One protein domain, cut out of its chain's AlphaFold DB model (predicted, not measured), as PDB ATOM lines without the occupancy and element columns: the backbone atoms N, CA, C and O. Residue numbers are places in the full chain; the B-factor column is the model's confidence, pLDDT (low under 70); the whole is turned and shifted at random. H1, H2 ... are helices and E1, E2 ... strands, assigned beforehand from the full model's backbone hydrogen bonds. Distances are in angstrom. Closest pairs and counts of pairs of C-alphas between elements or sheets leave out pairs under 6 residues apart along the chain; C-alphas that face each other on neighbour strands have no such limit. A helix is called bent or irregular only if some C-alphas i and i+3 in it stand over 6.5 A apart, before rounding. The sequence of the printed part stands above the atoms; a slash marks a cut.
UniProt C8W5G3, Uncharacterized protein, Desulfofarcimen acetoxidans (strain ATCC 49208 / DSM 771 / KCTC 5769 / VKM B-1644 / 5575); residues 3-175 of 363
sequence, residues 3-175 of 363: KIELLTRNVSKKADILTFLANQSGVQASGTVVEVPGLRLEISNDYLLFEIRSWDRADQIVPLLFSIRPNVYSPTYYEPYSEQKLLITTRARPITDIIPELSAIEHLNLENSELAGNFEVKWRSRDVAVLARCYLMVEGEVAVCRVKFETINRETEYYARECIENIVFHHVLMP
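What this domain is: This is residues 3 to 175 of the 363 residues of an uncharacterized protein of Desulfofarcimen acetoxidans (strain ATCC 49208 / DSM 771 / KCTC 5769 / VKM B-1644 / 5575) (UniProt C8W5G3). One long, twisted antiparallel sheet of ten strands makes the body: at one end are the short strands E2 to E5 with H1 and H2 over them, at the other the long strands E10, E11 and E12, with H3 over E10. The small hairpin E6 and E7 stands near one end of the long strands, with H4 packed on both, and the short H5 only grazes the large sheet. The printed part has 173 residues with five named helices and twelve named strands, in the order E1 H1 E2 E3 E4 E5 H2 E6 E7 E8 H3 E9 E10 E11 E12 H4 H5. The large sheet's order is E2, E3, E4, E5, E1, E8, E12, E11, E10, E9; the class is mixed, helices and strands. The whole is compact, with a radius of gyration of the C-alphas of 17.3 A and spans of 50 by 43 by 26 A.

Where its parts are: Find C-alpha 3 at (-21.511, 42.040, 5.732), where E1 begins; it runs 16.4 A to residue 8. H1, residues 11 to 22, is 17.2 A long and irregular, but only just: C-alphas 12 and 15 are 6.9 A apart. Next come E2, residues 28 to 30, E3, 33 to 36, E4, 39 to 43, and E5, 48 to 52. H2, residues 55 to 64, is 14.8 A long. E6, residues 67 to 71, is followed by E7, residues 74 to 81, which bends by 88 degrees at residue 77. E8, residues 85 to 91, is 20.3 A long; after it come H3, residues 95 to 101, and E9, residues 104 to 109. Look at C-alpha 114 at (-14.452, 23.471, 6.204): from there E10 runs 36.1 A to residue 125. E11, residues 128 to 139, is 35.5 A long, and E12, residues 142 to 152, is 31.7 A. H4, residues 157 to 165, and H5, residues 170 to 173, come last; H5 ends at C-alpha 173 at (-17.618, 38.562, 15.548).

How they stand to each other: Start at edge strand E2: E2 to E5 are a meander, each strand the antiparallel neighbour of the one before, with N 28 and O 35 at 2.8 A between E2 and E3. Go on to E1, between E5 and E8: N 6 and O 50 are 2.9 A apart, N 5 and O 87 2.8 A. E8 pairs with E12 through N 88 and O 145, 2.8 A. E9 to E12 are a second meander, with N 132 and O 121 at 2.8 A between E11 and E10. H2 and H3 lie on the same face of this sheet. H1 is over E3 and E4 at a height over the sheet of 9.3 A, and H3 over E10 at 8.6 A. H1 touches H2 with residues 13 to 17 alone, C-alphas 17 and 64 being closest at 7.1 A, at a steep tilt of 47 degrees, opposite ways. H2 touches H5; the C-alphas of Trp 55 and His 170 are closest, 5.9 A apart. In the hairpin E6 and E7, N 69 and O 79 are 3.0 A apart. The closest C-alphas of E7 and H4 are those of Tyr 78 and Glu 157, 5.3 A. In H4 every O i to N i+4 pair is within hydrogen-bond range; H1 has 6 of 8, H2 4 of 6 and H3 1 of 3, beside 2 of 4 O i to N i+3 pairs, while H5 is too short for such a pair.

The domain as a whole: The two C-alphas farthest apart are those of Thr 76 and Glu 111, 54.5 A. The printed part has no cut, and the links between its named elements are tight. The mean pLDDT of the printed part is 90.8, and residue 154 alone is under 70.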
ATOM      1  N   LYS A   3     -20.105  41.755   6.026       95.44
ATOM      2  CA  LYS A   3     -21.511  42.040   5.732       95.44
ATOM      3  C   LYS A   3     -22.370  41.425   6.832       95.44
ATOM      4  O   LYS A   3     -22.290  40.230   7.089       95.44
ATOM      5  N   ILE A   4     -23.191  42.240   7.476       96.56
ATOM      6  CA  ILE A   4     -24.162  41.815   8.483       96.56
ATOM      7  C   ILE A   4     -25.544  42.162   7.948       96.56
ATOM      8  O   ILE A   4     -25.843  43.325   7.688       96.56
ATOM      9  N   GLU A   5     -26.381  41.151   7.782       97.25
ATOM     10  CA  GLU A   5     -27.772  41.284   7.371       97.25
ATOM     11  C   GLU A   5     -28.654  41.031   8.585       97.25
ATOM     12  O   GLU A   5     -28.682  39.926   9.129       97.25
ATOM     13  N   LEU A   6     -29.359  42.068   9.025       96.00
ATOM     14  CA  LEU A   6     -30.234  42.017  10.185       96.00
ATOM     15  C   LEU A   6     -31.657  42.323   9.737       96.00
ATOM     16  O   LEU A   6     -31.954  43.411   9.256       96.00
ATOM     17  N   LEU A   7     -32.554  41.364   9.933       95.50
ATOM     18  CA  LEU A   7     -33.981  41.529   9.699       95.50
ATOM     19  C   LEU A   7     -34.731  41.518  11.028       95.50
ATOM     20  O   LEU A   7     -34.576  40.596  11.826       95.50
ATOM     21  N   THR A   8     -35.597  42.503  11.246       93.56
ATOM     22  CA  THR A   8     -36.549  42.508  12.364       93.56
ATOM     23  C   THR A   8     -37.962  42.750  11.856       93.56
ATOM     24  O   THR A   8     -38.189  43.585  10.982       93.56
ATOM     25  N   ARG A   9     -38.926  42.013  12.413       91.56
ATOM     26  CA  ARG A   9     -40.365  42.220  12.167       91.56
ATOM     27  C   ARG A   9     -40.983  43.228  13.132       91.56
ATOM     28  O   ARG A   9     -42.121  43.648  12.952       91.56
ATOM     29  N   ASN A  10     -40.222  43.664  14.136       90.31
ATOM     30  CA  ASN A  10     -40.681  44.644  15.104       90.31
ATOM     31  C   ASN A  10     -40.603  46.068  14.525       90.31
ATOM     32  O   ASN A  10     -39.718  46.855  14.863       90.31
ATOM     33  N   VAL A  11     -41.554  46.410  13.653       90.50
ATOM     34  CA  VAL A  11     -41.634  47.724  12.994       90.50
ATOM     35  C   VAL A  11     -41.887  48.885  13.962       90.50
ATOM     36  O   VAL A  11     -41.638  50.032  13.599       90.50
ATOM     37  N   SER A  12     -42.291  48.619  15.211       90.12
ATOM     38  CA  SER A  12     -42.413  49.667  16.240       90.12
ATOM     39  C   SER A  12     -41.076  50.367  16.525       90.12
ATOM     40  O   SER A  12     -41.057  51.552  16.843       90.12
ATOM     41  N   LYS A  13     -39.950  49.679  16.285       91.94
ATOM     42  CA  LYS A  13     -38.591  50.227  16.411       91.94
ATOM     43  C   LYS A  13     -38.208  51.232  15.332       91.94
ATOM     44  O   LYS A  13     -37.177  51.889  15.451       91.94
ATOM     45  N   LYS A  14     -39.026  51.389  14.287       92.12
ATOM     46  CA  LYS A  14     -38.756  52.306  13.174       92.12
ATOM     47  C   LYS A  14     -38.500  53.735  13.652       92.12
ATOM     48  O   LYS A  14     -37.553  54.353  13.181       92.12
ATOM     49  N   ALA A  15     -39.327  54.262  14.557       91.75
ATOM     50  CA  ALA A  15     -39.200  55.646  15.018       91.75
ATOM     51  C   ALA A  15     -37.889  55.874  15.788       91.75
ATOM     52  O   ALA A  15     -37.167  56.826  15.486       91.75
ATOM     53  N   ASP A  16     -37.550  54.968  16.706       91.69
ATOM     54  CA  ASP A  16     -36.311  55.022  17.492       91.69
ATOM     55  C   ASP A  16     -35.077  54.964  16.578       91.69
ATOM     56  O   ASP A  16     -34.174  55.793  16.683       91.69
ATOM     57  N   ILE A  17     -35.076  54.031  15.619       94.06
ATOM     58  CA  ILE A  17     -33.984  53.854  14.655       94.06
ATOM     59  C   ILE A  17     -33.841  55.075  13.747       94.06
ATOM     60  O   ILE A  17     -32.734  55.571  13.569       94.06
ATOM     61  N   LEU A  18     -34.933  55.591  13.181       93.00
ATOM     62  CA  LEU A  18     -34.875  56.776  12.324       93.00
ATOM     63  C   LEU A  18     -34.407  58.010  13.095       93.00
ATOM     64  O   LEU A  18     -33.627  58.791  12.560       93.00
ATOM     65  N   THR A  19     -34.831  58.160  14.349       92.88
ATOM     66  CA  THR A  19     -34.370  59.244  15.226       92.88
ATOM     67  C   THR A  19     -32.872  59.124  15.495       92.88
ATOM     68  O   THR A  19     -32.141  60.106  15.388       92.88
ATOM     69  N   PHE A  20     -32.390  57.912  15.778       93.31
ATOM     70  CA  PHE A  20     -30.966  57.644  15.944       93.31
ATOM     71  C   PHE A  20     -30.164  57.962  14.669       93.31
ATOM     72  O   PHE A  20     -29.148  58.653  14.743       93.31
ATOM     73  N   LEU A  21     -30.630  57.499  13.502       92.50
ATOM     74  CA  LEU A  21     -29.955  57.691  12.214       92.50
ATOM     75  C   LEU A  21     -29.982  59.145  11.734       92.50
ATOM     76  O   LEU A  21     -29.007  59.598  11.142       92.50
ATOM     77  N   ALA A  22     -31.050  59.894  12.016       90.00
ATOM     78  CA  ALA A  22     -31.155  61.312  11.669       90.00
ATOM     79  C   ALA A  22     -30.084  62.171  12.362       90.00
ATOM     80  O   ALA A  22     -29.682  63.202  11.826       90.00
ATOM     81  N   ASN A  23     -29.587  61.726  13.518       88.19
ATOM     82  CA  ASN A  23     -28.506  62.389  14.247       88.19
ATOM     83  C   ASN A  23     -27.102  62.001  13.742       88.19
ATOM     84  O   ASN A  23     -26.105  62.484  14.278       88.19
ATOM     85  N   GLN A  24     -26.992  61.130  12.731       88.25
ATOM     86  CA  GLN A  24     -25.712  60.692  12.173       88.25
ATOM     87  C   GLN A  24     -25.272  61.585  11.009       88.25
ATOM     88  O   GLN A  24     -26.062  61.987  10.156       88.25
ATOM     89  N   SER A  25     -23.968  61.849  10.924       85.44
ATOM     90  CA  SER A  25     -23.385  62.566   9.789       85.44
ATOM     91  C   SER A  25     -23.513  61.760   8.493       85.44
ATOM     92  O   SER A  25     -23.183  60.573   8.466       85.44
ATOM     93  N   GLY A  26     -23.906  62.423   7.402       86.19
ATOM     94  CA  GLY A  26     -23.965  61.808   6.070       86.19
ATOM     95  C   GLY A  26     -25.207  60.951   5.820       86.19
ATOM     96  O   GLY A  26     -25.170  60.099   4.937       86.19
ATOM     97  N   VAL A  27     -26.283  61.160   6.584       90.50
ATOM     98  CA  VAL A  27     -27.567  60.497   6.344       90.50
ATOM     99  C   VAL A  27     -28.180  60.916   5.010       90.50
ATOM    100  O   VAL A  27     -28.245  62.098   4.669       90.50
ATOM    101  N   GLN A  28     -28.645  59.927   4.259       90.94
ATOM    102  CA  GLN A  28     -29.398  60.087   3.026       90.94
ATOM    103  C   GLN A  28     -30.679  59.267   3.136       90.94
ATOM    104  O   GLN A  28     -30.667  58.139   3.623       90.94
ATOM    105  N   ALA A  29     -31.800  59.829   2.693       89.69
ATOM    106  CA  ALA A  29     -33.083  59.141   2.692       89.69
ATOM    107  C   ALA A  29     -33.729  59.272   1.314       89.69
ATOM    108  O   ALA A  29     -33.855  60.375   0.782       89.69
ATOM    109  N   SER A  30     -34.145  58.144   0.744       89.94
ATOM    110  CA  SER A  30     -34.820  58.075  -0.548       89.94
ATOM    111  C   SER A  30     -35.938  57.037  -0.490       89.94
ATOM    112  O   SER A  30     -35.696  55.829  -0.505       89.94
ATOM    113  N   GLY A  31     -37.184  57.511  -0.415       89.50
ATOM    114  CA  GLY A  31     -38.364  56.652  -0.325       89.50
ATOM    115  C   GLY A  31     -38.341  55.768   0.924       89.50
ATOM    116  O   GLY A  31     -38.438  56.263   2.044       89.50
ATOM    117  N   THR A  32     -38.235  54.456   0.719       92.38
ATOM    118  CA  THR A  32     -38.195  53.429   1.773       92.38
ATOM    119  C   THR A  32     -36.781  53.059   2.220       92.38
ATOM    120  O   THR A  32     -36.627  52.184   3.067       92.38
ATOM    121  N   VAL A  33     -35.750  53.702   1.670       95.56
ATOM    122  CA  VAL A  33     -34.348  53.397   1.966       95.56
ATOM    123  C   VAL A  33     -33.697  54.572   2.691       95.56
ATOM    124  O   VAL A  33     -33.835  55.726   2.278       95.56
ATOM    125  N   VAL A  34     -32.978  54.271   3.770       94.81
ATOM    126  CA  VAL A  34     -32.146  55.214   4.520       94.81
ATOM    127  C   VAL A  34     -30.718  54.690   4.538       94.81
ATOM    128  O   VAL A  34     -30.477  53.545   4.909       94.81
ATOM    129  N   GLU A  35     -29.764  55.525   4.154       94.38
ATOM    130  CA  GLU A  35     -28.348  55.180   4.097       94.38
ATOM    131  C   GLU A  35     -27.543  56.127   4.983       94.38
ATOM    132  O   GLU A  35     -27.756  57.338   4.999       94.38
ATOM    133  N   VAL A  36     -26.601  55.561   5.727       93.50
ATOM    134  CA  VAL A  36     -25.539  56.280   6.435       93.50
ATOM    135  C   VAL A  36     -24.223  55.532   6.183       93.50
ATOM    136  O   VAL A  36     -24.244  54.355   5.812       93.50
ATOM    137  N   PRO A  37     -23.048  56.146   6.398       88.31
ATOM    138  CA  PRO A  37     -21.782  55.442   6.222       88.31
ATOM    139  C   PRO A  37     -21.734  54.119   7.007       88.31
ATOM    140  O   PRO A  37     -21.876  54.099   8.235       88.31
ATOM    141  N   GLY A  38     -21.547  53.017   6.272       87.94
ATOM    142  CA  GLY A  38     -21.458  51.658   6.812       87.94
ATOM    143  C   GLY A  38     -22.794  50.957   7.088       87.94
ATOM    144  O   GLY A  38     -22.762  49.841   7.603       87.94
ATOM    145  N   LEU A  39     -23.939  51.565   6.756       94.44
ATOM    146  CA  LEU A  39     -25.266  51.003   7.009       94.44
ATOM    147  C   LEU A  39     -26.293  51.435   5.950       94.44
ATOM    148  O   LEU A  39     -26.497  52.625   5.716       94.44
ATOM    149  N   ARG A  40     -27.020  50.466   5.397       96.38
ATOM    150  CA  ARG A  40     -28.219  50.682   4.578       96.38
ATOM    151  C   ARG A  40     -29.422  50.058   5.278       96.38
ATOM    152  O   ARG A  40     -29.366  48.903   5.683       96.38
ATOM    153  N   LEU A  41     -30.492  50.824   5.438       97.00
ATOM    154  CA  LEU A  41     -31.754  50.411   6.040       97.00
ATOM    155  C   LEU A  41     -32.855  50.455   4.981       97.00
ATOM    156  O   LEU A  41     -33.151  51.514   4.435       97.00
ATOM    157  N   GLU A  42     -33.497  49.320   4.738       96.94
ATOM    158  CA  GLU A  42     -34.710  49.208   3.937       96.94
ATOM    159  C   GLU A  42     -35.930  49.028   4.849       96.94
ATOM    160  O   GLU A  42     -35.955  48.183   5.749       96.94
ATOM    161  N   ILE A  43     -36.944  49.860   4.627       95.31
ATOM    162  CA  ILE A  43     -38.142  49.962   5.454       95.31
ATOM    163  C   ILE A  43     -39.340  49.466   4.653       95.31
ATOM    164  O   ILE A  43     -39.788  50.119   3.713       95.31
ATOM    165  N   SER A  44     -39.903  48.345   5.085       93.94
ATOM    166  CA  SER A  44     -41.180  47.839   4.593       93.94
ATOM    167  C   SER A  44     -42.291  48.105   5.615       93.94
ATOM    168  O   SER A  44     -42.056  48.628   6.708       93.94
ATOM    169  N   ASN A  45     -43.520  47.736   5.263       91.12
ATOM    170  CA  ASN A  45     -44.649  47.747   6.192       91.12
ATOM    171  C   ASN A  45     -44.524  46.646   7.258       91.12
ATOM    172  O   ASN A  45     -44.993  46.836   8.375       91.12
ATOM    173  N   ASP A  46     -43.858  45.534   6.925       93.06
ATOM    174  CA  ASP A  46     -43.823  44.327   7.765       93.06
ATOM    175  C   ASP A  46     -42.449  44.042   8.391       93.06
ATOM    176  O   ASP A  46     -42.311  43.143   9.224       93.06
ATOM    177  N   TYR A  47     -41.403  44.755   7.967       93.94
ATOM    178  CA  TYR A  47     -40.045  44.525   8.448       93.94
ATOM    179  C   TYR A  47     -39.129  45.737   8.261       93.94
ATOM    180  O   TYR A  47     -39.377  46.622   7.439       93.94
ATOM    181  N   LEU A  48     -38.028  45.717   9.008       96.00
ATOM    182  CA  LEU A  48     -36.851  46.553   8.802       96.00
ATOM    183  C   LEU A  48     -35.677  45.633   8.448       96.00
ATOM    184  O   LEU A  48     -35.412  44.672   9.180       96.00
ATOM    185  N   LEU A  49     -35.008  45.908   7.329       96.88
ATOM    186  CA  LEU A  49     -33.834  45.169   6.868       96.88
ATOM    187  C   LEU A  49     -32.616  46.087   6.902       96.88
ATOM    188  O   LEU A  49     -32.586  47.119   6.240       96.88
ATOM    189  N   PHE A  50     -31.611  45.696   7.671       97.44
ATOM    190  CA  PHE A  50     -30.355  46.413   7.812       97.44
ATOM    191  C   PHE A  50     -29.251  45.624   7.110       97.44
ATOM    192  O   PHE A  50     -29.031  44.451   7.408       97.44
ATOM    193  N   GLU A  51     -28.526  46.289   6.223       97.19
ATOM    194  CA  GLU A  51     -27.262  45.829   5.661       97.19
ATOM    195  C   GLU A  51     -26.133  46.656   6.282       97.19
ATOM    196  O   GLU A  51     -25.945  47.830   5.954       97.19
ATOM    197  N   ILE A  52     -25.382  46.052   7.200       95.94
ATOM    198  CA  ILE A  52     -24.308  46.706   7.950       95.94
ATOM    199  C   ILE A  52     -22.956  46.206   7.441       95.94
ATOM    200  O   ILE A  52     -22.738  45.004   7.300       95.94
ATOM    201  N   ARG A  53     -22.029  47.124   7.165       92.00
ATOM    202  CA  ARG A  53     -20.670  46.817   6.674       92.00
ATOM    203  C   ARG A  53     -19.564  47.127   7.687       92.00
ATOM    204  O   ARG A  53     -18.393  46.947   7.381       92.00
ATOM    205  N   SER A  54     -19.936  47.609   8.871       88.25
ATOM    206  CA  SER A  54     -19.033  48.028   9.948       88.25
ATOM    207  C   SER A  54     -19.489  47.418  11.264       88.25
ATOM    208  O   SER A  54     -20.672  47.508  11.595       88.25
ATOM    209  N   TRP A  55     -18.568  46.844  12.035       88.94
ATOM    210  CA  TRP A  55     -18.891  46.260  13.337       88.94
ATOM    211  C   TRP A  55     -19.332  47.333  14.348       88.94
ATOM    212  O   TRP A  55     -20.328  47.122  15.031       88.94
ATOM    213  N   ASP A  56     -18.727  48.531  14.329       88.81
ATOM    214  CA  ASP A  56     -19.139  49.664  15.182       88.81
ATOM    215  C   ASP A  56     -20.618  50.040  14.999       88.81
ATOM    216  O   ASP A  56     -21.324  50.415  15.934       88.81
ATOM    217  N   ARG A  57     -21.115  49.945  13.759       90.94
ATOM    218  CA  ARG A  57     -22.522  50.220  13.450       90.94
ATOM    219  C   ARG A  57     -23.429  49.125  13.990       90.94
ATOM    220  O   ARG A  57     -24.532  49.425  14.435       90.94
ATOM    221  N   ALA A  58     -22.978  47.876  13.965       92.56
ATOM    222  CA  ALA A  58     -23.734  46.773  14.534       92.56
ATOM    223  C   ALA A  58     -23.832  46.894  16.066       92.56
ATOM    224  O   ALA A  58     -24.924  46.703  16.598       92.56
ATOM    225  N   ASP A  59     -22.763  47.325  16.745       92.62
ATOM    226  CA  ASP A  59     -22.776  47.625  18.188       92.62
ATOM    227  C   ASP A  59     -23.805  48.696  18.560       92.62
ATOM    228  O   ASP A  59     -24.442  48.608  19.604       92.62
ATOM    229  N   GLN A  60     -24.008  49.694  17.700       93.06
ATOM    230  CA  GLN A  60     -24.986  50.759  17.940       93.06
ATOM    231  C   GLN A  60     -26.426  50.321  17.637       93.06
ATOM    232  O   GLN A  60     -27.355  50.692  18.351       93.06
ATOM    233  N   ILE A  61     -26.637  49.555  16.561       94.25
ATOM    234  CA  ILE A  61     -27.979  49.227  16.056       94.25
ATOM    235  C   ILE A  61     -28.608  48.047  16.796       94.25
ATOM    236  O   ILE A  61     -29.795  48.098  17.118       94.25
ATOM    237  N   VAL A  62     -27.848  46.983  17.068       94.44
ATOM    238  CA  VAL A  62     -28.390  45.746  17.655       94.44
ATOM    239  C   VAL A  62     -29.096  45.997  18.998       94.44
ATOM    240  O   VAL A  62     -30.234  45.529  19.136       94.44
ATOM    241  N   PRO A  63     -28.531  46.769  19.952       93.94
ATOM    242  CA  PRO A  63     -29.203  47.067  21.219       93.94
ATOM    243  C   PRO A  63     -30.527  47.822  21.039       93.94
ATOM    244  O   PRO A  63     -31.521  47.484  21.682       93.94
ATOM    245  N   LEU A  64     -30.592  48.789  20.113       93.56
ATOM    246  CA  LEU A  64     -31.801  49.594  19.858       93.56
ATOM    247  C   LEU A  64     -32.995  48.751  19.393       93.56
ATOM    248  O   LEU A  64     -34.158  49.110  19.605       93.56
ATOM    249  N   LEU A  65     -32.706  47.610  18.773       93.81
ATOM    250  CA  LEU A  65     -33.701  46.685  18.256       93.81
ATOM    251  C   LEU A  65     -34.253  45.719  19.320       93.81
ATOM    252  O   LEU A  65     -35.145  44.928  19.004       93.81
ATOM    253  N   PHE A  66     -33.778  45.784  20.569       93.25
ATOM    254  CA  PHE A  66     -34.406  45.106  21.705       93.25
ATOM    255  C   PHE A  66     -35.521  45.961  22.310       93.25
ATOM    256  O   PHE A  66     -35.388  47.169  22.500       93.25
ATOM    257  N   SER A  67     -36.638  45.329  22.643       91.12
ATOM    258  CA  SER A  67     -37.690  45.899  23.488       91.12
ATOM    259  C   SER A  67     -37.591  45.324  24.896       91.12
ATOM    260  O   SER A  67     -37.013  44.260  25.092       91.12
ATOM    261  N   ILE A  68     -38.219  45.989  25.862       91.06
ATOM    262  CA  ILE A  68     -38.493  45.407  27.176       91.06
ATOM    263  C   ILE A  68     -39.995  45.157  27.254       91.06
ATOM    264  O   ILE A  68     -40.788  46.032  26.906       91.06
ATOM    265  N   ARG A  69     -40.395  43.957  27.672       88.62
ATOM    266  CA  ARG A  69     -41.804  43.595  27.851       88.62
ATOM    267  C   ARG A  69     -42.027  42.931  29.209       88.62
ATOM    268  O   ARG A  69     -41.086  42.343  29.740       88.62
ATOM    269  N   PRO A  70     -43.247  42.982  29.766       86.44
ATOM    270  CA  PRO A  70     -43.592  42.189  30.937       86.44
ATOM    271  C   PRO A  70     -43.447  40.689  30.649       86.44
ATOM    272  O   PRO A  70     -43.781  40.222  29.557       86.44
ATOM    273  N   ASN A  71     -42.975  39.927  31.631       81.75
ATOM    274  CA  ASN A  71     -42.823  38.485  31.522       81.75
ATOM    275  C   ASN A  71     -44.201  37.808  31.453       81.75
ATOM    276  O   ASN A  71     -45.093  38.080  32.258       81.75
ATOM    277  N   VAL A  72     -44.350  36.868  30.514       77.88
ATOM    278  CA  VAL A  72     -45.621  36.171  30.230       77.88
ATOM    279  C   VAL A  72     -46.168  35.419  31.451       77.88
ATOM    280  O   VAL A  72     -47.380  35.294  31.609       77.88
ATOM    281  N   TYR A  73     -45.290  34.936  32.331       78.56
ATOM    282  CA  TYR A  73     -45.660  34.139  33.503       78.56
ATOM    283  C   TYR A  73     -45.777  34.964  34.790       78.56
ATOM    284  O   TYR A  73     -46.254  34.446  35.799       78.56
ATOM    285  N   SER A  74     -45.326  36.222  34.791       79.75
ATOM    286  CA  SER A  74     -45.417  37.112  35.949       79.75
ATOM    287  C   SER A  74     -45.271  38.585  35.522       79.75
ATOM    288  O   SER A  74     -44.152  39.050  35.300       79.75
ATOM    289  N   PRO A  75     -46.382  39.342  35.437       76.00
ATOM    290  CA  PRO A  75     -46.395  40.716  34.918       76.00
ATOM    291  C   PRO A  75     -45.603  41.738  35.742       76.00
ATOM    292  O   PRO A  75     -45.388  42.853  35.280       76.00
ATOM    293  N   THR A  76     -45.198  41.387  36.966       81.75
ATOM    294  CA  THR A  76     -44.348  42.220  37.832       81.75
ATOM    295  C   THR A  76     -42.874  42.181  37.438       81.75
ATOM    296  O   THR A  76     -42.096  42.992  37.933       81.75
ATOM    297  N   TYR A  77     -42.487  41.247  36.571       85.00
ATOM    298  CA  TYR A  77     -41.135  41.132  36.044       85.00
ATOM    299  C   TYR A  77     -41.098  41.514  34.572       85.00
ATOM    300  O   TYR A  77     -42.071  41.337  33.842       85.00
ATOM    301  N   TYR A  78     -39.945  41.997  34.139       86.75
ATOM    302  CA  TYR A  78     -39.675  42.449  32.788       86.75
ATOM    303  C   TYR A  78     -38.545  41.625  32.182       86.75
ATOM    304  O   TYR A  78     -37.664  41.133  32.887       86.75
ATOM    305  N   GLU A  79     -38.579  41.488  30.862       87.44
ATOM    306  CA  GLU A  79     -37.564  40.786  30.088       87.44
ATOM    307  C   GLU A  79     -37.194  41.578  28.827       87.44
ATOM    308  O   GLU A  79     -38.075  42.186  28.197       87.44
ATOM    309  N   PRO A  80     -35.914  41.560  28.417       90.75
ATOM    310  CA  PRO A  80     -35.538  41.921  27.064       90.75
ATOM    311  C   PRO A  80     -36.255  41.007  26.068       90.75
ATOM    312  O   PRO A  80     -36.508  39.831  26.336       90.75
ATOM    313  N   TYR A  81     -36.564  41.539  24.898       89.38
ATOM    314  CA  TYR A  81     -37.212  40.808  23.824       89.38
ATOM    315  C   TYR A  81     -36.733  41.314  22.469       89.38
ATOM    316  O   TYR A  81     -36.610  42.517  22.240       89.38
ATOM    317  N   SER A  82     -36.489  40.377  21.557       88.56
ATOM    318  CA  SER A  82     -36.034  40.657  20.204       88.56
ATOM    319  C   SER A  82     -36.554  39.592  19.245       88.56
ATOM    320  O   SER A  82     -36.569  38.406  19.563       88.56
ATOM    321  N   GLU A  83     -36.964  40.023  18.052       83.44
ATOM    322  CA  GLU A  83     -37.313  39.143  16.927       83.44
ATOM    323  C   GLU A  83     -36.280  39.214  15.800       83.44
ATOM    324  O   GLU A  83     -36.558  38.864  14.649       83.44
ATOM    325  N   GLN A  84     -35.095  39.729  16.112       89.62
ATOM    326  CA  GLN A  84     -34.051  39.927  15.127       89.62
ATOM    327  C   GLN A  84     -33.557  38.574  14.610       89.62
ATOM    328  O   GLN A  84     -33.270  37.648  15.373       89.62
ATOM    329  N   LYS A  85     -33.428  38.475  13.291       90.62
ATOM    330  CA  LYS A  85     -32.719  37.400  12.606       90.62
ATOM    331  C   LYS A  85     -31.500  38.007  11.955       90.62
ATOM    332  O   LYS A  85     -31.635  38.960  11.191       90.62
ATOM    333  N   LEU A  86     -30.338  37.452  12.262       95.50
ATOM    334  CA  LEU A  86     -29.079  38.032  11.838       95.50
ATOM    335  C   LEU A  86     -28.228  36.976  11.137       95.50
ATOM    336  O   LEU A  86     -28.085  35.850  11.622       95.50
ATOM    337  N   LEU A  87     -27.707  37.352   9.973       97.25
ATOM    338  CA  LEU A  87     -26.750  36.587   9.191       97.25
ATOM    339  C   LEU A  87     -25.499  37.435   8.983       97.25
ATOM    340  O   LEU A  87     -25.578  38.586   8.563       97.25
ATOM    341  N   ILE A  88     -24.344  36.870   9.293       97.19
ATOM    342  CA  ILE A  88     -23.042  37.510   9.154       97.19
ATOM    343  C   ILE A  88     -22.302  36.767   8.062       97.19
ATOM    344  O   ILE A  88     -22.240  35.542   8.092       97.19
ATOM    345  N   THR A  89     -21.710  37.496   7.131       96.56
ATOM    346  CA  THR A  89     -20.759  36.973   6.159       96.56
ATOM    347  C   THR A  89     -19.488  37.794   6.254       96.56
ATOM    348  O   THR A  89     -19.515  39.020   6.153       96.56
ATOM    349  N   THR A  90     -18.363  37.134   6.489       95.88
ATOM    350  CA  THR A  90     -17.074  37.804   6.655       95.88
ATOM    351  C   THR A  90     -15.940  36.929   6.154       95.88
ATOM    352  O   THR A  90     -16.112  35.734   5.925       95.88
ATOM    353  N   ARG A  91     -14.753  37.528   6.029       93.62
ATOM    354  CA  ARG A  91     -13.526  36.744   5.948       93.62
ATOM    355  C   ARG A  91     -13.326  36.007   7.273       93.62
ATOM    356  O   ARG A  91     -13.364  36.643   8.332       93.62
ATOM    357  N   ALA A  92     -13.161  34.697   7.186       92.44
ATOM    358  CA  ALA A  92     -12.903  33.827   8.313       92.44
ATOM    359  C   ALA A  92     -11.482  34.035   8.844       92.44
ATOM    360  O   ALA A  92     -10.548  34.291   8.081       92.44
ATOM    361  N   ARG A  93     -11.319  33.887  10.157       89.88
ATOM    362  CA  ARG A  93     -10.034  33.524  10.760       89.88
ATOM    363  C   ARG A  93      -9.629  32.118  10.292       89.88
ATOM    364  O   ARG A  93     -10.496  31.360   9.844       89.88
ATOM    365  N   PRO A  94      -8.346  31.741  10.409       86.19
ATOM    366  CA  PRO A  94      -7.944  30.349  10.249       86.19
ATOM    367  C   PRO A  94      -8.828  29.430  11.100       86.19
ATOM    368  O   PRO A  94      -9.080  29.724  12.265       86.19
ATOM    369  N   ILE A  95      -9.314  28.322  10.532       88.00
ATOM    370  CA  ILE A  95     -10.228  27.389  11.224       88.00
ATOM    371  C   ILE A  95      -9.662  26.918  12.566       88.00
ATOM    372  O   ILE A  95     -10.406  26.735  13.526       88.00
ATOM    373  N   THR A  96      -8.345  26.773  12.643       78.06
ATOM    374  CA  THR A  96      -7.613  26.415  13.855       78.06
ATOM    375  C   THR A  96      -7.786  27.407  14.999       78.06
ATOM    376  O   THR A  96      -7.860  26.981  16.144       78.06
ATOM    377  N   ASP A  97      -7.919  28.697  14.699       82.88
ATOM    378  CA  ASP A  97      -8.157  29.749  15.690       82.88
ATOM    379  C   ASP A  97      -9.619  29.787  16.141       82.88
ATOM    380  O   ASP A  97      -9.935  30.272  17.223       82.88
ATOM    381  N   ILE A  98     -10.523  29.321  15.278       89.50
ATOM    382  CA  ILE A  98     -11.967  29.336  15.515       89.50
ATOM    383  C   ILE A  98     -12.375  28.158  16.404       89.50
ATOM    384  O   ILE A  98     -13.252  28.298  17.252       89.50
ATOM    385  N   ILE A  99     -11.752  26.988  16.222       88.56
ATOM    386  CA  ILE A  99     -12.088  25.743  16.934       88.56
ATOM    387  C   ILE A  99     -12.137  25.905  18.469       88.56
ATOM    388  O   ILE A  99     -13.113  25.426  19.055       88.56
ATOM    389  N   PRO A 100     -11.160  26.559  19.135       85.44
ATOM    390  CA  PRO A 100     -11.191  26.787  20.583       85.44
ATOM    391  C   PRO A 100     -12.430  27.544  21.071       85.44
ATOM    392  O   PRO A 100     -12.952  27.254  22.147       85.44
ATOM    393  N   GLU A 101     -12.939  28.467  20.257       89.19
ATOM    394  CA  GLU A 101     -14.079  29.327  20.588       89.19
ATOM    395  C   GLU A 101     -15.431  28.609  20.426       89.19
ATOM    396  O   GLU A 101     -16.474  29.091  20.878       89.19
ATOM    397  N   LEU A 102     -15.445  27.437  19.778       91.75
ATOM    398  CA  LEU A 102     -16.667  26.672  19.557       91.75
ATOM    399  C   LEU A 102     -17.072  25.863  20.792       91.75
ATOM    400  O   LEU A 102     -16.329  25.044  21.343       91.75
ATOM    401  N   SER A 103     -18.334  26.023  21.181       91.50
ATOM    402  CA  SER A 103     -18.963  25.204  22.216       91.50
ATOM    403  C   SER A 103     -19.156  23.769  21.724       91.50
ATOM    404  O   SER A 103     -18.768  22.831  22.425       91.50
ATOM    405  N   ALA A 104     -19.648  23.595  20.494       90.88
ATOM    406  CA  ALA A 104     -19.764  22.296  19.839       90.88
ATOM    407  C   ALA A 104     -19.316  22.355  18.373       90.88
ATOM    408  O   ALA A 104     -19.589  23.324  17.663       90.88
ATOM    409  N   ILE A 105     -18.651  21.287  17.929       92.38
ATOM    410  CA  ILE A 105     -18.215  21.090  16.544       92.38
ATOM    411  C   ILE A 105     -19.147  20.056  15.916       92.38
ATOM    412  O   ILE A 105     -19.260  18.938  16.413       92.38
ATOM    413  N   GLU A 106     -19.819  20.445  14.839       91.19
ATOM    414  CA  GLU A 106     -20.774  19.611  14.101       91.19
ATOM    415  C   GLU A 106     -20.135  19.016  12.838       91.19
ATOM    416  O   GLU A 106     -20.464  17.899  12.444       91.19
ATOM    417  N   HIS A 107     -19.190  19.738  12.228       90.62
ATOM    418  CA  HIS A 107     -18.415  19.294  11.070       90.62
ATOM    419  C   HIS A 107     -17.001  19.865  11.123       90.62
ATOM    420  O   HIS A 107     -16.809  21.025  11.483       90.62
ATOM    421  N   LEU A 108     -16.018  19.061  10.725       88.31
ATOM    422  CA  LEU A 108     -14.632  19.498  10.600       88.31
ATOM    423  C   LEU A 108     -13.935  18.734   9.474       88.31
ATOM    424  O   LEU A 108     -13.638  17.543   9.617       88.31
ATOM    425  N   ASN A 109     -13.617  19.443   8.394       85.38
ATOM    426  CA  ASN A 109     -12.815  18.939   7.287       85.38
ATOM    427  C   ASN A 109     -11.660  19.903   7.001       85.38
ATOM    428  O   ASN A 109     -11.798  20.910   6.313       85.38
ATOM    429  N   LEU A 110     -10.498  19.568   7.553       79.00
ATOM    430  CA  LEU A 110      -9.306  20.409   7.506       79.00
ATOM    431  C   LEU A 110      -8.678  20.450   6.103       79.00
ATOM    432  O   LEU A 110      -8.106  21.470   5.738       79.00
ATOM    433  N   GLU A 111      -8.824  19.392   5.297       77.44
ATOM    434  CA  GLU A 111      -8.275  19.336   3.932       77.44
ATOM    435  C   GLU A 111      -8.962  20.342   3.005       77.44
ATOM    436  O   GLU A 111      -8.302  21.015   2.216       77.44
ATOM    437  N   ASN A 112     -10.279  20.489   3.157       81.94
ATOM    438  CA  ASN A 112     -11.072  21.446   2.389       81.94
ATOM    439  C   ASN A 112     -11.228  22.804   3.087       81.94
ATOM    440  O   ASN A 112     -11.914  23.678   2.565       81.94
ATOM    441  N   SER A 113     -10.614  22.997   4.260       85.25
ATOM    442  CA  SER A 113     -10.842  24.180   5.101       85.25
ATOM    443  C   SER A 113     -12.336  24.428   5.362       85.25
ATOM    444  O   SER A 113     -12.844  25.529   5.164       85.25
ATOM    445  N   GLU A 114     -13.045  23.394   5.814       92.50
ATOM    446  CA  GLU A 114     -14.452  23.471   6.204       92.50
ATOM    447  C   GLU A 114     -14.613  23.239   7.713       92.50
ATOM    448  O   GLU A 114     -14.055  22.299   8.291       92.50
ATOM    449  N   LEU A 115     -15.436  24.065   8.353       94.38
ATOM    450  CA  LEU A 115     -15.796  23.947   9.766       94.38
ATOM    451  C   LEU A 115     -17.274  24.294   9.929       94.38
ATOM    452  O   LEU A 115     -17.720  25.318   9.428       94.38
ATOM    453  N   ALA A 116     -18.027  23.493  10.677       96.69
ATOM    454  CA  ALA A 116     -19.344  23.891  11.157       96.69
ATOM    455  C   ALA A 116     -19.481  23.597  12.647       96.69
ATOM    456  O   ALA A 116     -19.018  22.570  13.149       96.69
ATOM    457  N   GLY A 117     -20.134  24.500  13.363       96.25
ATOM    458  CA  GLY A 117     -20.345  24.355  14.790       96.25
ATOM    459  C   GLY A 117     -21.132  25.509  15.371       96.25
ATOM    460  O   GLY A 117     -21.684  26.351  14.657       96.25
ATOM    461  N   ASN A 118     -21.185  25.553  16.692       96.50
ATOM    462  CA  ASN A 118     -21.913  26.580  17.408       96.50
ATOM    463  C   ASN A 118     -21.133  27.100  18.617       96.50
ATOM    464  O   ASN A 118     -20.269  26.421  19.175       96.50
ATOM    465  N   PHE A 119     -21.435  28.337  18.989       96.12
ATOM    466  CA  PHE A 119     -20.925  28.996  20.184       96.12
ATOM    467  C   PHE A 119     -21.971  29.970  20.722       96.12
ATOM    468  O   PHE A 119     -22.961  30.281  20.049       96.12
ATOM    469  N   GLU A 120     -21.760  30.449  21.943       95.44
ATOM    470  CA  GLU A 120     -22.682  31.367  22.595       95.44
ATOM    471  C   GLU A 120     -21.941  32.586  23.149       95.44
ATOM    472  O   GLU A 120     -20.885  32.462  23.764       95.44
ATOM    473  N   VAL A 121     -22.528  33.770  22.969       94.62
ATOM    474  CA  VAL A 121     -22.086  35.003  23.635       94.62
ATOM    475  C   VAL A 121     -23.173  35.439  24.601       94.62
ATOM    476  O   VAL A 121     -24.349  35.480  24.243       94.62
ATOM    477  N   LYS A 122     -22.796  35.755  25.838       94.12
ATOM    478  CA  LYS A 122     -23.742  36.089  26.902       94.12
ATOM    479  C   LYS A 122     -23.431  37.453  27.501       94.12
ATOM    480  O   LYS A 122     -22.353  37.650  28.053       94.12
ATOM    481  N   TRP A 123     -24.420  38.341  27.490       94.00
ATOM    482  CA  TRP A 123     -24.413  39.586  28.259       94.00
ATOM    483  C   TRP A 123     -25.379  39.444  29.431       94.00
ATOM    484  O   TRP A 123     -26.474  38.900  29.280       94.00
ATOM    485  N   ARG A 124     -24.963  39.874  30.623       90.44
ATOM    486  CA  ARG A 124     -25.716  39.677  31.866       90.44
ATOM    487  C   ARG A 124     -25.705  40.953  32.699       90.44
ATOM    488  O   ARG A 124     -24.643  41.528  32.903       90.44
ATOM    489  N   SER A 125     -26.857  41.303  33.264       86.31
ATOM    490  CA  SER A 125     -26.950  42.165  34.446       86.31
ATOM    491  C   SER A 125     -27.814  41.482  35.504       86.31
ATOM    492  O   SER A 125     -28.950  41.102  35.229       86.31
ATOM    493  N   ARG A 126     -27.275  41.318  36.722       85.81
ATOM    494  CA  ARG A 126     -27.948  40.632  37.844       85.81
ATOM    495  C   ARG A 126     -28.534  39.292  37.401       85.81
ATOM    496  O   ARG A 126     -27.769  38.400  37.043       85.81
ATOM    497  N   ASP A 127     -29.853  39.144  37.407       84.31
ATOM    498  CA  ASP A 127     -30.517  37.922  36.982       84.31
ATOM    499  C   ASP A 127     -31.035  37.975  35.551       84.31
ATOM    500  O   ASP A 127     -31.409  36.922  35.061       84.31
ATOM    501  N   VAL A 128     -30.962  39.107  34.841       86.31
ATOM    502  CA  VAL A 128     -31.293  39.208  33.411       86.31
ATOM    503  C   VAL A 128     -30.082  38.854  32.552       86.31
ATOM    504  O   VAL A 128     -28.966  39.313  32.805       86.31
ATOM    505  N   ALA A 129     -30.295  38.070  31.495       89.75
ATOM    506  CA  ALA A 129     -29.278  37.863  30.471       89.75
ATOM    507  C   ALA A 129     -29.857  37.853  29.053       89.75
ATOM    508  O   ALA A 129     -30.970  37.381  28.821       89.75
ATOM    509  N   VAL A 130     -29.045  38.317  28.106       92.38
ATOM    510  CA  VAL A 130     -29.240  38.138  26.667       92.38
ATOM    511  C   VAL A 130     -28.153  37.191  26.169       92.38
ATOM    512  O   VAL A 130     -26.963  37.422  26.380       92.38
ATOM    513  N   LEU A 131     -28.575  36.107  25.530       93.38
ATOM    514  CA  LEU A 131     -27.732  35.077  24.944       93.38
ATOM    515  C   LEU A 131     -27.813  35.181  23.421       93.38
ATOM    516  O   LEU A 131     -28.899  35.106  22.854       93.38
ATOM    517  N   ALA A 132     -26.682  35.328  22.748       94.94
ATOM    518  CA  ALA A 132     -26.568  35.163  21.309       94.94
ATOM    519  C   ALA A 132     -26.089  33.739  21.011       94.94
ATOM    520  O   ALA A 132     -24.931  33.410  21.256       94.94
ATOM    521  N   ARG A 133     -26.981  32.903  20.477       95.12
ATOM    522  CA  ARG A 133     -26.641  31.588  19.928       95.12
ATOM    523  C   ARG A 133     -26.183  31.731  18.490       95.12
ATOM    524  O   ARG A 133     -26.964  32.144  17.626       95.12
ATOM    525  N   CYS A 134     -24.942  31.355  18.247       97.19
ATOM    526  CA  CYS A 134     -24.264  31.535  16.980       97.19
ATOM    527  C   CYS A 134     -24.048  30.176  16.321       97.19
ATOM    528  O   CYS A 134     -23.445  29.284  16.909       97.19
ATOM    529  N   TYR A 135     -24.541  30.029  15.096       97.69
ATOM    530  CA  TYR A 135     -24.338  28.852  14.256       97.69
ATOM    531  C   TYR A 135     -23.383  29.252  13.144       97.69
ATOM    532  O   TYR A 135     -23.744  30.061  12.285       97.69
ATOM    533  N   LEU A 136     -22.161  28.744  13.211       97.94
ATOM    534  CA  LEU A 136     -21.060  29.117  12.342       97.94
ATOM    535  C   LEU A 136     -20.810  28.027  11.306       97.94
ATOM    536  O   LEU A 136     -20.757  26.845  11.635       97.94
ATOM    537  N   MET A 137     -20.600  28.457  10.070       97.62
ATOM    538  CA  MET A 137     -20.092  27.642   8.983       97.62
ATOM    539  C   MET A 137     -18.938  28.390   8.320       97.62
ATOM    540  O   MET A 137     -19.049  29.583   8.040       97.62
ATOM    541  N   VAL A 138     -17.835  27.699   8.083       96.44
ATOM    542  CA  VAL A 138     -16.656  28.201   7.386       96.44
ATOM    543  C   VAL A 138     -16.395  27.286   6.205       96.44
ATOM    544  O   VAL A 138     -16.414  26.067   6.363       96.44
ATOM    545  N   GLU A 139     -16.159  27.883   5.045       94.19
ATOM    546  CA  GLU A 139     -15.745  27.200   3.822       94.19
ATOM    547  C   GLU A 139     -14.626  28.031   3.182       94.19
ATOM    548  O   GLU A 139     -14.830  29.178   2.765       94.19
ATOM    549  N   GLY A 140     -13.407  27.487   3.183       89.88
ATOM    550  CA  GLY A 140     -12.207  28.227   2.805       89.88
ATOM    551  C   GLY A 140     -11.982  29.447   3.705       89.88
ATOM    552  O   GLY A 140     -11.946  29.345   4.929       89.88
ATOM    553  N   GLU A 141     -11.842  30.628   3.097       90.56
ATOM    554  CA  GLU A 141     -11.634  31.895   3.815       90.56
ATOM    555  C   GLU A 141     -12.936  32.640   4.151       90.56
ATOM    556  O   GLU A 141     -12.892  33.806   4.554       90.56
ATOM    557  N   VAL A 142     -14.108  32.031   3.954       94.88
ATOM    558  CA  VAL A 142     -15.402  32.692   4.169       94.88
ATOM    559  C   VAL A 142     -16.118  32.067   5.354       94.88
ATOM    560  O   VAL A 142     -16.358  30.865   5.389       94.88
ATOM    561  N   ALA A 143     -16.502  32.909   6.311       96.50
ATOM    562  CA  ALA A 143     -17.329  32.533   7.443       96.50
ATOM    563  C   ALA A 143     -18.744  33.085   7.263       96.50
ATOM    564  O   ALA A 143     -18.935  34.279   7.003       96.50
ATOM    565  N   VAL A 144     -19.731  32.218   7.464       97.38
ATOM    566  CA  VAL A 144     -21.147  32.557   7.555       97.38
ATOM    567  C   VAL A 144     -21.647  32.192   8.947       97.38
ATOM    568  O   VAL A 144     -21.590  31.034   9.350       97.38
ATOM    569  N   CYS A 145     -22.156  33.173   9.687       97.56
ATOM    570  CA  CYS A 145     -22.686  32.956  11.027       97.56
ATOM    571  C   CYS A 145     -24.136  33.418  11.123       97.56
ATOM    572  O   CYS A 145     -24.458  34.576  10.862       97.56
ATOM    573  N   ARG A 146     -25.025  32.514  11.527       97.56
ATOM    574  CA  ARG A 146     -26.407  32.842  11.868       97.56
ATOM    575  C   ARG A 146     -26.512  33.051  13.371       97.56
ATOM    576  O   ARG A 146     -26.182  32.150  14.134       97.56
ATOM    577  N   VAL A 147     -27.075  34.181  13.784       96.38
ATOM    578  CA  VAL A 147     -27.245  34.528  15.199       96.38
ATOM    579  C   VAL A 147     -28.724  34.500  15.572       96.38
ATOM    580  O   VAL A 147     -29.580  35.015  14.845       96.38
ATOM    581  N   LYS A 148     -29.034  33.882  16.712       93.25
ATOM    582  CA  LYS A 148     -30.342  33.944  17.366       93.25
ATOM    583  C   LYS A 148     -30.174  34.501  18.766       93.25
ATOM    584  O   LYS A 148     -29.356  33.994  19.524       93.25
ATOM    585  N   PHE A 149     -30.986  35.487  19.116       92.25
ATOM    586  CA  PHE A 149     -31.023  35.995  20.479       92.25
ATOM    587  C   PHE A 149     -32.056  35.236  21.305       92.25
ATOM    588  O   PHE A 149     -33.187  35.025  20.871       92.25
ATOM    589  N   GLU A 150     -31.654  34.851  22.503       89.38
ATOM    590  CA  GLU A 150     -32.492  34.266  23.535       89.38
ATOM    591  C   GLU A 150     -32.319  35.082  24.811       89.38
ATOM    592  O   GLU A 150     -31.268  35.672  25.057       89.38
ATOM    593  N   THR A 151     -33.362  35.158  25.622       84.62
ATOM    594  CA  THR A 151     -33.367  35.981  26.829       84.62
ATOM    595  C   THR A 151     -33.690  35.107  28.023       84.62
ATOM    596  O   THR A 151     -34.515  34.197  27.951       84.62
ATOM    597  N   ILE A 152     -32.985  35.348  29.121       78.44
ATOM    598  CA  ILE A 152     -33.106  34.564  30.343       78.44
ATOM    599  C   ILE A 152     -33.570  35.507  31.459       78.44
ATOM    600  O   ILE A 152     -32.948  36.551  31.671       78.44
ATOM    601  N   ASN A 153     -34.604  35.059  32.192       71.62
ATOM    602  CA  ASN A 153     -35.057  35.500  33.527       71.62
ATOM    603  C   ASN A 153     -35.885  36.794  33.695       71.62
ATOM    604  O   ASN A 153     -36.239  37.487  32.747       71.62
ATOM    605  N   ARG A 154     -36.272  36.988  34.971       63.41
ATOM    606  CA  ARG A 154     -37.377  37.763  35.550       63.41
ATOM    607  C   ARG A 154     -36.836  38.793  36.548       63.41
ATOM    608  O   ARG A 154     -36.499  38.419  37.663       63.41
ATOM    609  N   GLU A 155     -36.771  40.065  36.176       76.69
ATOM    610  CA  GLU A 155     -36.288  41.130  37.071       76.69
ATOM    611  C   GLU A 155     -36.995  42.467  36.792       76.69
ATOM    612  O   GLU A 155     -37.947  42.524  36.013       76.69
ATOM    613  N   THR A 156     -36.578  43.542  37.463       82.56
ATOM    614  CA  THR A 156     -37.085  44.900  37.195       82.56
ATOM    615  C   THR A 156     -36.742  45.399  35.783       82.56
ATOM    616  O   THR A 156     -35.747  44.998  35.176       82.56
ATOM    617  N   GLU A 157     -37.537  46.345  35.270       86.88
ATOM    618  CA  GLU A 157     -37.289  46.996  33.974       86.88
ATOM    619  C   GLU A 157     -35.893  47.643  33.898       86.88
ATOM    620  O   GLU A 157     -35.252  47.614  32.848       86.88
ATOM    621  N   TYR A 158     -35.397  48.177  35.021       88.62
ATOM    622  CA  TYR A 158     -34.069  48.784  35.117       88.62
ATOM    623  C   TYR A 158     -32.959  47.797  34.729       88.62
ATOM    624  O   TYR A 158     -32.155  48.098  33.851       88.62
ATOM    625  N   TYR A 159     -32.948  46.592  35.312       88.69
ATOM    626  CA  TYR A 159     -31.923  45.584  35.006       88.69
ATOM    627  C   TYR A 159     -32.062  45.015  33.593       88.69
ATOM    628  O   TYR A 159     -31.060  44.689  32.958       88.69
ATOM    629  N   ALA A 160     -33.289  44.934  33.066       88.31
ATOM    630  CA  ALA A 160     -33.505  44.571  31.669       88.31
ATOM    631  C   ALA A 160     -32.895  45.606  30.714       88.31
ATOM    632  O   ALA A 160     -32.268  45.229  29.725       88.31
ATOM    633  N   ARG A 161     -33.024  46.899  31.033       91.69
ATOM    634  CA  ARG A 161     -32.425  47.988  30.254       91.69
ATOM    635  C   ARG A 161     -30.905  47.993  30.346       91.69
ATOM    636  O   ARG A 161     -30.251  47.984  29.313       91.69
ATOM    637  N   GLU A 162     -30.361  47.908  31.555       91.31
ATOM    638  CA  GLU A 162     -28.915  47.829  31.784       91.31
ATOM    639  C   GLU A 162     -28.302  46.620  31.053       91.31
ATOM    640  O   GLU A 162     -27.237  46.717  30.448       91.31
ATOM    641  N   CYS A 163     -28.989  45.472  31.034       91.56
ATOM    642  CA  CYS A 163     -28.540  44.310  30.269       91.56
ATOM    643  C   CYS A 163     -28.490  44.579  28.753       91.56
ATOM    644  O   CYS A 163     -27.568  44.094  28.102       91.56
ATOM    645  N   ILE A 164     -29.461  45.315  28.195       92.81
ATOM    646  CA  ILE A 164     -29.479  45.697  26.771       92.81
ATOM    647  C   ILE A 164     -28.359  46.698  26.466       92.81
ATOM    648  O   ILE A 164     -27.680  46.558  25.455       92.81
ATOM    649  N   GLU A 165     -28.143  47.683  27.338       91.69
ATOM    650  CA  GLU A 165     -27.092  48.702  27.186       91.69
ATOM    651  C   GLU A 165     -25.678  48.101  27.244       91.69
ATOM    652  O   GLU A 165     -24.768  48.607  26.596       91.69
ATOM    653  N   ASN A 166     -25.506  46.983  27.954       92.06
ATOM    654  CA  ASN A 166     -24.253  46.226  28.017       92.06
ATOM    655  C   ASN A 166     -24.010  45.303  26.808       92.06
ATOM    656  O   ASN A 166     -22.999  44.594  26.779       92.06
ATOM    657  N   ILE A 167     -24.922  45.248  25.829       93.88
ATOM    658  CA  ILE A 167     -24.718  44.438  24.623       93.88
ATOM    659  C   ILE A 167     -23.614  45.070  23.779       93.88
ATOM    660  O   ILE A 167     -23.744  46.175  23.260       93.88
ATOM    661  N   VAL A 168     -22.550  44.297  23.589       93.12
ATOM    662  CA  VAL A 168     -21.406  44.627  22.743       93.12
ATOM    663  C   VAL A 168     -21.359  43.595  21.622       93.12
ATOM    664  O   VAL A 168     -20.875  42.477  21.812       93.12
ATOM    665  N   PHE A 169     -21.950  43.925  20.476       93.56
ATOM    666  CA  PHE A 169     -22.189  42.984  19.383       93.56
ATOM    667  C   PHE A 169     -20.901  42.455  18.750       93.56
ATOM    668  O   PHE A 169     -20.868  41.294  18.348       93.56
ATOM    669  N   HIS A 170     -19.820  43.230  18.693       92.62
ATOM    670  CA  HIS A 170     -18.565  42.755  18.113       92.62
ATOM    671  C   HIS A 170     -17.978  41.539  18.849       92.62
ATOM    672  O   HIS A 170     -17.266  40.760  18.220       92.62
ATOM    673  N   HIS A 171     -18.345  41.275  20.113       93.19
ATOM    674  CA  HIS A 171     -18.016  40.010  20.791       93.19
ATOM    675  C   HIS A 171     -18.550  38.776  20.042       93.19
ATOM    676  O   HIS A 171     -17.972  37.701  20.141       93.19
ATOM    677  N   VAL A 172     -19.627  38.915  19.261       95.06
ATOM    678  CA  VAL A 172     -20.143  37.859  18.375       95.06
ATOM    679  C   VAL A 172     -19.212  37.615  17.189       95.06
ATOM    680  O   VAL A 172     -19.131  36.491  16.714       95.06
ATOM    681  N   LEU A 173     -18.514  38.644  16.704       94.38
ATOM    682  CA  LEU A 173     -17.618  38.562  15.548       94.38
ATOM    683  C   LEU A 173     -16.234  38.018  15.917       94.38
ATOM    684  O   LEU A 173     -15.637  37.306  15.111       94.38
ATOM    685  N   MET A 174     -15.733  38.342  17.114       91.81
ATOM    686  CA  MET A 174     -14.374  38.005  17.568       91.81
ATOM    687  C   MET A 174     -13.963  36.535  17.351       91.81
ATOM    688  O   MET A 174     -12.838  36.307  16.892       91.81
ATOM    689  N   PRO A 175     -14.835  35.535  17.600       91.56
ATOM    690  CA  PRO A 175     -14.469  34.133  17.433       91.56
ATOM    691  C   PRO A 175     -14.058  33.735  16.017       91.56
ATOM    692  O   PRO A 175     -13.248  32.833  15.850       91.56
TER     693      PRO A 175